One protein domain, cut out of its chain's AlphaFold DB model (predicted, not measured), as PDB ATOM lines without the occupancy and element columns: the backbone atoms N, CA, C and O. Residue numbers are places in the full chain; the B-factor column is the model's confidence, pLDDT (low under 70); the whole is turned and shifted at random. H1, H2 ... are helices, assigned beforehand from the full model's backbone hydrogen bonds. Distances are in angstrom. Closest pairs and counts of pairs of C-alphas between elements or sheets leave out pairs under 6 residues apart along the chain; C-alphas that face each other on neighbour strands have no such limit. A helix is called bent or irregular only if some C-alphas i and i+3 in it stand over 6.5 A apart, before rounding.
ATOM      1  N   ASN A   2     159.093 189.759 176.694       79.94
ATOM      2  CA  ASN A   2     158.628 188.535 177.372       79.94
ATOM      3  C   ASN A   2     159.359 188.388 178.712       79.94
ATOM      4  O   ASN A   2     160.555 188.085 178.743       79.94
ATOM      5  N   TRP A   3     158.630 188.616 179.800       79.56
ATOM      6  CA  TRP A   3     159.130 188.601 181.171       79.56
ATOM      7  C   TRP A   3     159.707 187.251 181.585       79.56
ATOM      8  O   TRP A   3     160.717 187.223 182.273       79.56
ATOM      9  N   LEU A   4     159.159 186.129 181.107       76.62
ATOM     10  CA  LEU A   4     159.677 184.800 181.456       76.62
ATOM     11  C   LEU A   4     161.099 184.590 180.925       76.62
ATOM     12  O   LEU A   4     161.994 184.215 181.676       76.62
ATOM     13  N   SER A   5     161.323 184.903 179.647       76.81
ATOM     14  CA  SER A   5     162.665 184.835 179.055       76.81
ATOM     15  C   SER A   5     163.606 185.884 179.644       76.81
ATOM     16  O   SER A   5     164.791 185.623 179.800       76.81
ATOM     17  N   PHE A   6     163.089 187.068 179.975       81.06
ATOM     18  CA  PHE A   6     163.883 188.142 180.563       81.06
ATOM     19  C   PHE A   6     164.402 187.762 181.956       81.06
ATOM     20  O   PHE A   6     165.591 187.896 182.219       81.06
ATOM     21  N   VAL A   7     163.543 187.194 182.807       81.88
ATOM     22  CA  VAL A   7     163.924 186.691 184.134       81.88
ATOM     23  C   VAL A   7     164.915 185.531 184.032       81.88
ATOM     24  O   VAL A   7     165.882 185.497 184.786       81.88
ATOM     25  N   GLU A   8     164.726 184.602 183.090       78.12
ATOM     26  CA  GLU A   8     165.703 183.531 182.838       78.12
ATOM     27  C   GLU A   8     167.068 184.091 182.413       78.12
ATOM     28  O   GLU A   8     168.095 183.664 182.934       78.12
ATOM     29  N   HIS A   9     167.092 185.090 181.528       78.06
ATOM     30  CA  HIS A   9     168.329 185.758 181.126       78.06
ATOM     31  C   HIS A   9     169.005 186.503 182.281       78.06
ATOM     32  O   HIS A   9     170.224 186.418 182.408       78.06
ATOM     33  N   LEU A  10     168.244 187.190 183.137       79.75
ATOM     34  CA  LEU A  10     168.792 187.855 184.323       79.75
ATOM     35  C   LEU A  10     169.418 186.850 185.295       79.75
ATOM     36  O   LEU A  10     170.531 187.074 185.762       79.75
ATOM     37  N   LYS A  11     168.753 185.713 185.534       76.56
ATOM     38  CA  LYS A  11     169.272 184.640 186.397       76.56
ATOM     39  C   LYS A  11     170.535 183.973 185.847       76.56
ATOM     40  O   LYS A  11     171.345 183.490 186.627       76.56
ATOM     41  N   LEU A  12     170.686 183.903 184.523       77.25
ATOM     42  CA  LEU A  12     171.843 183.275 183.874       77.25
ATOM     43  C   LEU A  12     173.045 184.216 183.740       77.25
ATOM     44  O   LEU A  12     174.180 183.759 183.814       77.25
ATOM     45  N   ASN A  13     172.801 185.507 183.505       74.69
ATOM     46  CA  ASN A  13     173.859 186.466 183.191       74.69
ATOM     47  C   ASN A  13     174.368 187.232 184.415       74.69
ATOM     48  O   ASN A  13     175.474 187.769 184.366       74.69
ATOM     49  N   VAL A  14     173.587 187.302 185.495       75.56
ATOM     50  CA  VAL A  14     173.996 187.982 186.724       75.56
ATOM     51  C   VAL A  14     174.262 186.946 187.810       75.56
ATOM     52  O   VAL A  14     173.347 186.439 188.459       75.56
ATOM     53  N   ASN A  15     175.539 186.615 187.998       57.81
ATOM     54  CA  ASN A  15     175.969 185.733 189.079       57.81
ATOM     55  C   ASN A  15     175.705 186.407 190.439       57.81
ATOM     56  O   ASN A  15     176.014 187.584 190.610       57.81
ATOM     57  N   ASN A  16     175.187 185.643 191.407       64.94
ATOM     58  CA  ASN A  16     174.906 186.052 192.797       64.94
ATOM     59  C   ASN A  16     173.719 187.008 193.023       64.94
ATOM     60  O   ASN A  16     173.708 187.730 194.020       64.94
ATOM     61  N   LEU A  17     172.698 187.009 192.163       71.69
ATOM     62  CA  LEU A  17     171.464 187.736 192.473       71.69
ATOM     63  C   LEU A  17     170.611 186.951 193.486       71.69
ATOM     64  O   LEU A  17     170.236 185.804 193.225       71.69
ATOM     65  N   SER A  18     170.307 187.554 194.638       76.56
ATOM     66  CA  SER A  18     169.343 186.987 195.588       76.56
ATOM     67  C   SER A  18     167.924 187.054 195.011       76.56
ATOM     68  O   SER A  18     167.620 187.914 194.184       76.56
ATOM     69  N   GLU A  19     167.030 186.156 195.431       74.88
ATOM     70  CA  GLU A  19     165.642 186.175 194.940       74.88
ATOM     71  C   GLU A  19     164.934 187.495 195.288       74.88
ATOM     72  O   GLU A  19     164.229 188.047 194.452       74.88
ATOM     73  N   GLU A  20     165.225 188.069 196.454       78.44
ATOM     74  CA  GLU A  20     164.670 189.351 196.907       78.44
ATOM     75  C   GLU A  20     165.123 190.537 196.039       78.44
ATOM     76  O   GLU A  20     164.314 191.385 195.666       78.44
ATOM     77  N   THR A  21     166.404 190.582 195.652       78.69
ATOM     78  CA  THR A  21     166.916 191.645 194.765       78.69
ATOM     79  C   THR A  21     166.373 191.507 193.348       78.69
ATOM     80  O   THR A  21     166.122 192.510 192.682       78.69
ATOM     81  N   LEU A  22     166.134 190.275 192.890       80.38
ATOM     82  CA  LEU A  22     165.489 190.025 191.605       80.38
ATOM     83  C   LEU A  22     164.061 190.571 191.615       80.38
ATOM     84  O   LEU A  22     163.666 191.248 190.676       80.38
ATOM     85  N   GLU A  23     163.307 190.309 192.676       80.00
ATOM     86  CA  GLU A  23     161.917 190.749 192.808       80.00
ATOM     87  C   GLU A  23     161.793 192.272 192.826       80.00
ATOM     88  O   GLU A  23     161.035 192.819 192.028       80.00
ATOM     89  N   GLN A  24     162.633 192.955 193.608       81.50
ATOM     90  CA  GLN A  24     162.684 194.420 193.628       81.50
ATOM     91  C   GLN A  24     163.037 195.013 192.258       81.50
ATOM     92  O   GLN A  24     162.462 196.015 191.838       81.50
ATOM     93  N   LEU A  25     163.968 194.400 191.519       81.00
ATOM     94  CA  LEU A  25     164.300 194.849 190.165       81.00
ATOM     95  C   LEU A  25     163.135 194.654 189.190       81.00
ATOM     96  O   LEU A  25     162.921 195.509 188.332       81.00
ATOM     97  N   LEU A  26     162.388 193.553 189.296       82.44
ATOM     98  CA  LEU A  26     161.235 193.312 188.430       82.44
ATOM     99  C   LEU A  26     160.074 194.263 188.740       82.44
ATOM    100  O   LEU A  26     159.440 194.722 187.795       82.44
ATOM    101  N   GLU A  27     159.827 194.588 190.011       83.19
ATOM    102  CA  GLU A  27     158.825 195.583 190.431       83.19
ATOM    103  C   GLU A  27     159.186 196.988 189.927       83.19
ATOM    104  O   GLU A  27     158.398 197.629 189.227       83.19
ATOM    105  N   ASN A  28     160.434 197.414 190.136       82.81
ATOM    106  CA  ASN A  28     160.926 198.690 189.612       82.81
ATOM    107  C   ASN A  28     160.823 198.759 188.079       82.81
ATOM    108  O   ASN A  28     160.470 199.789 187.509       82.81
ATOM    109  N   LEU A  29     161.115 197.657 187.380       81.81
ATOM    110  CA  LEU A  29     160.976 197.597 185.927       81.81
ATOM    111  C   LEU A  29     159.512 197.622 185.483       81.81
ATOM    112  O   LEU A  29     159.223 198.257 184.468       81.81
ATOM    113  N   SER A  30     158.591 196.975 186.205       80.94
ATOM    114  CA  SER A  30     157.164 197.051 185.877       80.94
ATOM    115  C   SER A  30     156.628 198.471 186.011       80.94
ATOM    116  O   SER A  30     155.879 198.901 185.135       80.94
ATOM    117  N   ASP A  31     157.097 199.229 187.002       82.75
ATOM    118  CA  ASP A  31     156.698 200.625 187.211       82.75
ATOM    119  C   ASP A  31     157.218 201.562 186.111       82.75
ATOM    120  O   ASP A  31     156.591 202.570 185.786       82.75
ATOM    121  N   ILE A  32     158.338 201.211 185.472       82.69
ATOM    122  CA  ILE A  32     158.954 201.998 184.390       82.69
ATOM    123  C   ILE A  32     158.308 201.712 183.021       82.69
ATOM    124  O   ILE A  32     158.315 202.571 182.134       82.69
ATOM    125  N   ILE A  33     157.713 200.531 182.809       78.88
ATOM    126  CA  ILE A  33     157.119 200.139 181.513       78.88
ATOM    127  C   ILE A  33     156.037 201.110 181.009       78.88
ATOM    128  O   ILE A  33     156.090 201.455 179.818       78.88
ATOM    129  N   PRO A  34     155.102 201.609 181.840       77.00
ATOM    130  CA  PRO A  34     154.121 202.610 181.421       77.00
ATOM    131  C   PRO A  34     154.759 203.873 180.827       77.00
ATOM    132  O   PRO A  34     154.249 204.414 179.841       77.00
ATOM    133  N   PHE A  35     155.915 204.283 181.355       78.38
ATOM    134  CA  PHE A  35     156.652 205.488 180.954       78.38
ATOM    135  C   PHE A  35     157.688 205.246 179.850       78.38
ATOM    136  O   PHE A  35     158.299 206.185 179.349       78.38
ATOM    137  N   SER A  36     157.876 203.996 179.426       78.12
ATOM    138  CA  SER A  36     158.808 203.652 178.354       78.12
ATOM    139  C   SER A  36     158.324 204.113 176.970       78.12
ATOM    140  O   SER A  36     157.120 204.223 176.706       78.12
ATOM    141  N   ASN A  37     159.271 204.290 176.040       81.81
ATOM    142  CA  ASN A  37     159.026 204.648 174.632       81.81
ATOM    143  C   ASN A  37     158.419 203.503 173.783       81.81
ATOM    144  O   ASN A  37     158.496 203.526 172.557       81.81
ATOM    145  N   LEU A  38     157.842 202.477 174.414       79.94
ATOM    146  CA  LEU A  38     157.236 201.336 173.727       79.94
ATOM    147  C   LEU A  38     155.920 201.717 173.039       79.94
ATOM    148  O   LEU A  38     155.148 202.550 173.524       79.94
ATOM    149  N   THR A  39     155.614 201.040 171.933       85.38
ATOM    150  CA  THR A  39     154.305 201.187 171.290       85.38
ATOM    151  C   THR A  39     153.190 200.627 172.182       85.38
ATOM    152  O   THR A  39     153.403 199.709 172.973       85.38
ATOM    153  N   VAL A  40     151.955 201.119 172.020       82.12
ATOM    154  CA  VAL A  40     150.781 200.663 172.802       82.12
ATOM    155  C   VAL A  40     150.589 199.137 172.737       82.12
ATOM    156  O   VAL A  40     150.154 198.514 173.703       82.12
ATOM    157  N   ARG A  41     150.940 198.512 171.604       78.19
ATOM    158  CA  ARG A  41     150.882 197.051 171.441       78.19
ATOM    159  C   ARG A  41     151.960 196.341 172.257       78.19
ATOM    160  O   ARG A  41     151.656 195.364 172.926       78.19
ATOM    161  N   GLU A  42     153.188 196.848 172.232       78.81
ATOM    162  CA  GLU A  42     154.310 196.262 172.968       78.81
ATOM    163  C   GLU A  42     154.165 196.417 174.482       78.81
ATOM    164  O   GLU A  42     154.529 195.489 175.203       78.81
ATOM    165  N   LYS A  43     153.595 197.539 174.950       80.31
ATOM    166  CA  LYS A  43     153.230 197.743 176.363       80.31
ATOM    167  C   LYS A  43     152.222 196.695 176.818       80.31
ATOM    168  O   LYS A  43     152.485 195.958 177.759       80.31
ATOM    169  N   LYS A  44     151.143 196.522 176.051       80.62
ATOM    170  CA  LYS A  44     150.102 195.526 176.332       80.62
ATOM    171  C   LYS A  44     150.622 194.083 176.318       80.62
ATOM    172  O   LYS A  44     150.160 193.254 177.100       80.62
ATOM    173  N   ASP A  45     151.562 193.766 175.430       78.50
ATOM    174  CA  ASP A  45     152.207 192.449 175.388       78.50
ATOM    175  C   ASP A  45     153.171 192.248 176.575       78.50
ATOM    176  O   ASP A  45     153.282 191.139 177.099       78.50
ATOM    177  N   ALA A  46     153.855 193.310 177.017       80.75
ATOM    178  CA  ALA A  46     154.720 193.282 178.194       80.75
ATOM    179  C   ALA A  46     153.911 193.125 179.493       80.75
ATOM    180  O   ALA A  46     154.257 192.273 180.304       80.75
ATOM    181  N   GLU A  47     152.809 193.858 179.657       81.38
ATOM    182  CA  GLU A  47     151.873 193.727 180.785       81.38
ATOM    183  C   GLU A  47     151.277 192.313 180.855       81.38
ATOM    184  O   GLU A  47     151.379 191.648 181.881       81.38
ATOM    185  N   GLN A  48     150.769 191.779 179.735       80.19
ATOM    186  CA  GLN A  48     150.257 190.398 179.678       80.19
ATOM    187  C   GLN A  48     151.318 189.363 180.052       80.19
ATOM    188  O   GLN A  48     151.024 188.347 180.684       80.19
ATOM    189  N   SER A  49     152.563 189.594 179.639       80.38
ATOM    190  CA  SER A  49     153.663 188.708 179.990       80.38
ATOM    191  C   SER A  49     154.083 188.842 181.459       80.38
ATOM    192  O   SER A  49     154.568 187.850 182.004       80.38
ATOM    193  N   TYR A  50     153.912 190.011 182.084       82.56
ATOM    194  CA  TYR A  50     154.152 190.240 183.512       82.56
ATOM    195  C   TYR A  50     153.085 189.547 184.362       82.56
ATOM    196  O   TYR A  50     153.415 188.758 185.241       82.56
ATOM    197  N   GLU A  51     151.807 189.713 184.009       79.75
ATOM    198  CA  GLU A  51     150.687 188.995 184.631       79.75
ATOM    199  C   GLU A  51     150.861 187.471 184.534       79.75
ATOM    200  O   GLU A  51     150.545 186.738 185.469       79.75
ATOM    201  N   ALA A  52     151.405 186.969 183.418       77.12
ATOM    202  CA  ALA A  52     151.740 185.552 183.268       77.12
ATOM    203  C   ALA A  52     152.840 185.094 184.221       77.12
ATOM    204  O   ALA A  52     152.783 183.974 184.726       77.12
ATOM    205  N   TYR A  53     153.850 185.938 184.427       81.00
ATOM    206  CA  TYR A  53     154.951 185.670 185.338       81.00
ATOM    207  C   TYR A  53     154.471 185.667 186.798       81.00
ATOM    208  O   TYR A  53     154.738 184.698 187.509       81.00
ATOM    209  N   LEU A  54     153.680 186.662 187.210       79.75
ATOM    210  CA  LEU A  54     153.056 186.701 188.537       79.75
ATOM    211  C   LEU A  54     152.146 185.493 188.762       79.75
ATOM    212  O   LEU A  54     152.306 184.784 189.751       79.75
ATOM    213  N   ALA A  55     151.301 185.147 187.788       72.12
ATOM    214  CA  ALA A  55     150.467 183.951 187.864       72.12
ATOM    215  C   ALA A  55     151.280 182.646 187.955       72.12
ATOM    216  O   ALA A  55     150.776 181.663 188.481       72.12
ATOM    217  N   MET A  56     152.529 182.586 187.471       69.38
ATOM    218  CA  MET A  56     153.404 181.428 187.721       69.38
ATOM    219  C   MET A  56     153.945 181.393 189.156       69.38
ATOM    220  O   MET A  56     154.160 180.301 189.691       69.38
ATOM    221  N   LYS A  57     154.192 182.567 189.748       71.88
ATOM    222  CA  LYS A  57     154.771 182.744 191.085       71.88
ATOM    223  C   LYS A  57     153.724 182.552 192.189       71.88
ATOM    224  O   LYS A  57     153.986 181.839 193.151       71.88
ATOM    225  N   GLU A  58     152.535 183.122 192.010       64.44
ATOM    226  CA  GLU A  58     151.512 183.269 193.049       64.44
ATOM    227  C   GLU A  58     150.683 182.020 193.335       64.44
ATOM    228  O   GLU A  58     150.061 181.998 194.386       64.44
ATOM    229  N   VAL A  59     150.643 180.980 192.481       55.84
ATOM    230  CA  VAL A  59     149.744 179.830 192.737       55.84
ATOM    231  C   VAL A  59     150.137 179.130 194.048       55.84
ATOM    232  O   VAL A  59     151.147 178.393 194.060       55.84
TER     233      VAL A  59
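Overview. This is residues 2 to 59 of the 293 residues of an uncharacterized protein of Paramuricea clavata (UniProt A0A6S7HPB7). Look for a helical hairpin, H2 and H3, that opens as a narrow V away from its link, with a shorter helix, H1, set nearly at right angles to H3. H1 meets H3 with its first residue, Trp 3, and runs away from it, and residues 12 to 18 stick out on the way to H2. The printed part has 58 residues with three named helices, in the order H1, H2, H3, and no named strand; its class is all helix. It is compact, with a radius of gyration of the C-alphas of 11.8 A and spans of 34 by 27 by 17 A.

Arrangement. Start at H1, residues 3 to 13, and look across to H3, residues 40 to 58: they touch, H3 with residues 46 to 53 alone, and their closest C-alphas, those of Trp 3 and Ser 49, are 5.6 A apart. Their lines are only just about perpendicular, at 72 degrees. Next comes H2, residues 19 to 35; H1 and H2 are near each other, with 9 pairs of C-alphas within 10 A. H2 and H3 form a hairpin, touching at a shallow tilt of 25 degrees, opposite ways. Look there at residues 30 to 34 of H2 and 43 to 50 of H3, where the closest C-alphas, those of Ile 33 and Lys 43, are 6.9 A apart. In H1 and H3 every O i to N i+4 pair is within hydrogen-bond range; in H2, 11 of 13 are.

Along the chain. Find C-alpha 3 at (159.130, 188.601, 181.171); from there H1 runs 15.0 A to Asn 13. H2 begins at C-alpha 19, (165.642, 186.175, 194.940), and runs 25.5 A to Phe 35; it is only just irregular, with C-alphas 31 and 34 at 6.6 A. H3 runs 26.7 A from Val 40 to C-alpha 58 at (151.512, 183.269, 193.049).

Size, cuts and confidence. The two C-alphas farthest apart, those of Asn 16 and Val 40, are 34.6 A apart. The printed part has no cut, and the links H1 to H2 and H2 to H3 are tight. The mean pLDDT of the printed part is 77.8; look for values under 70 at residues 15 to 16, 56, and 58 to 59.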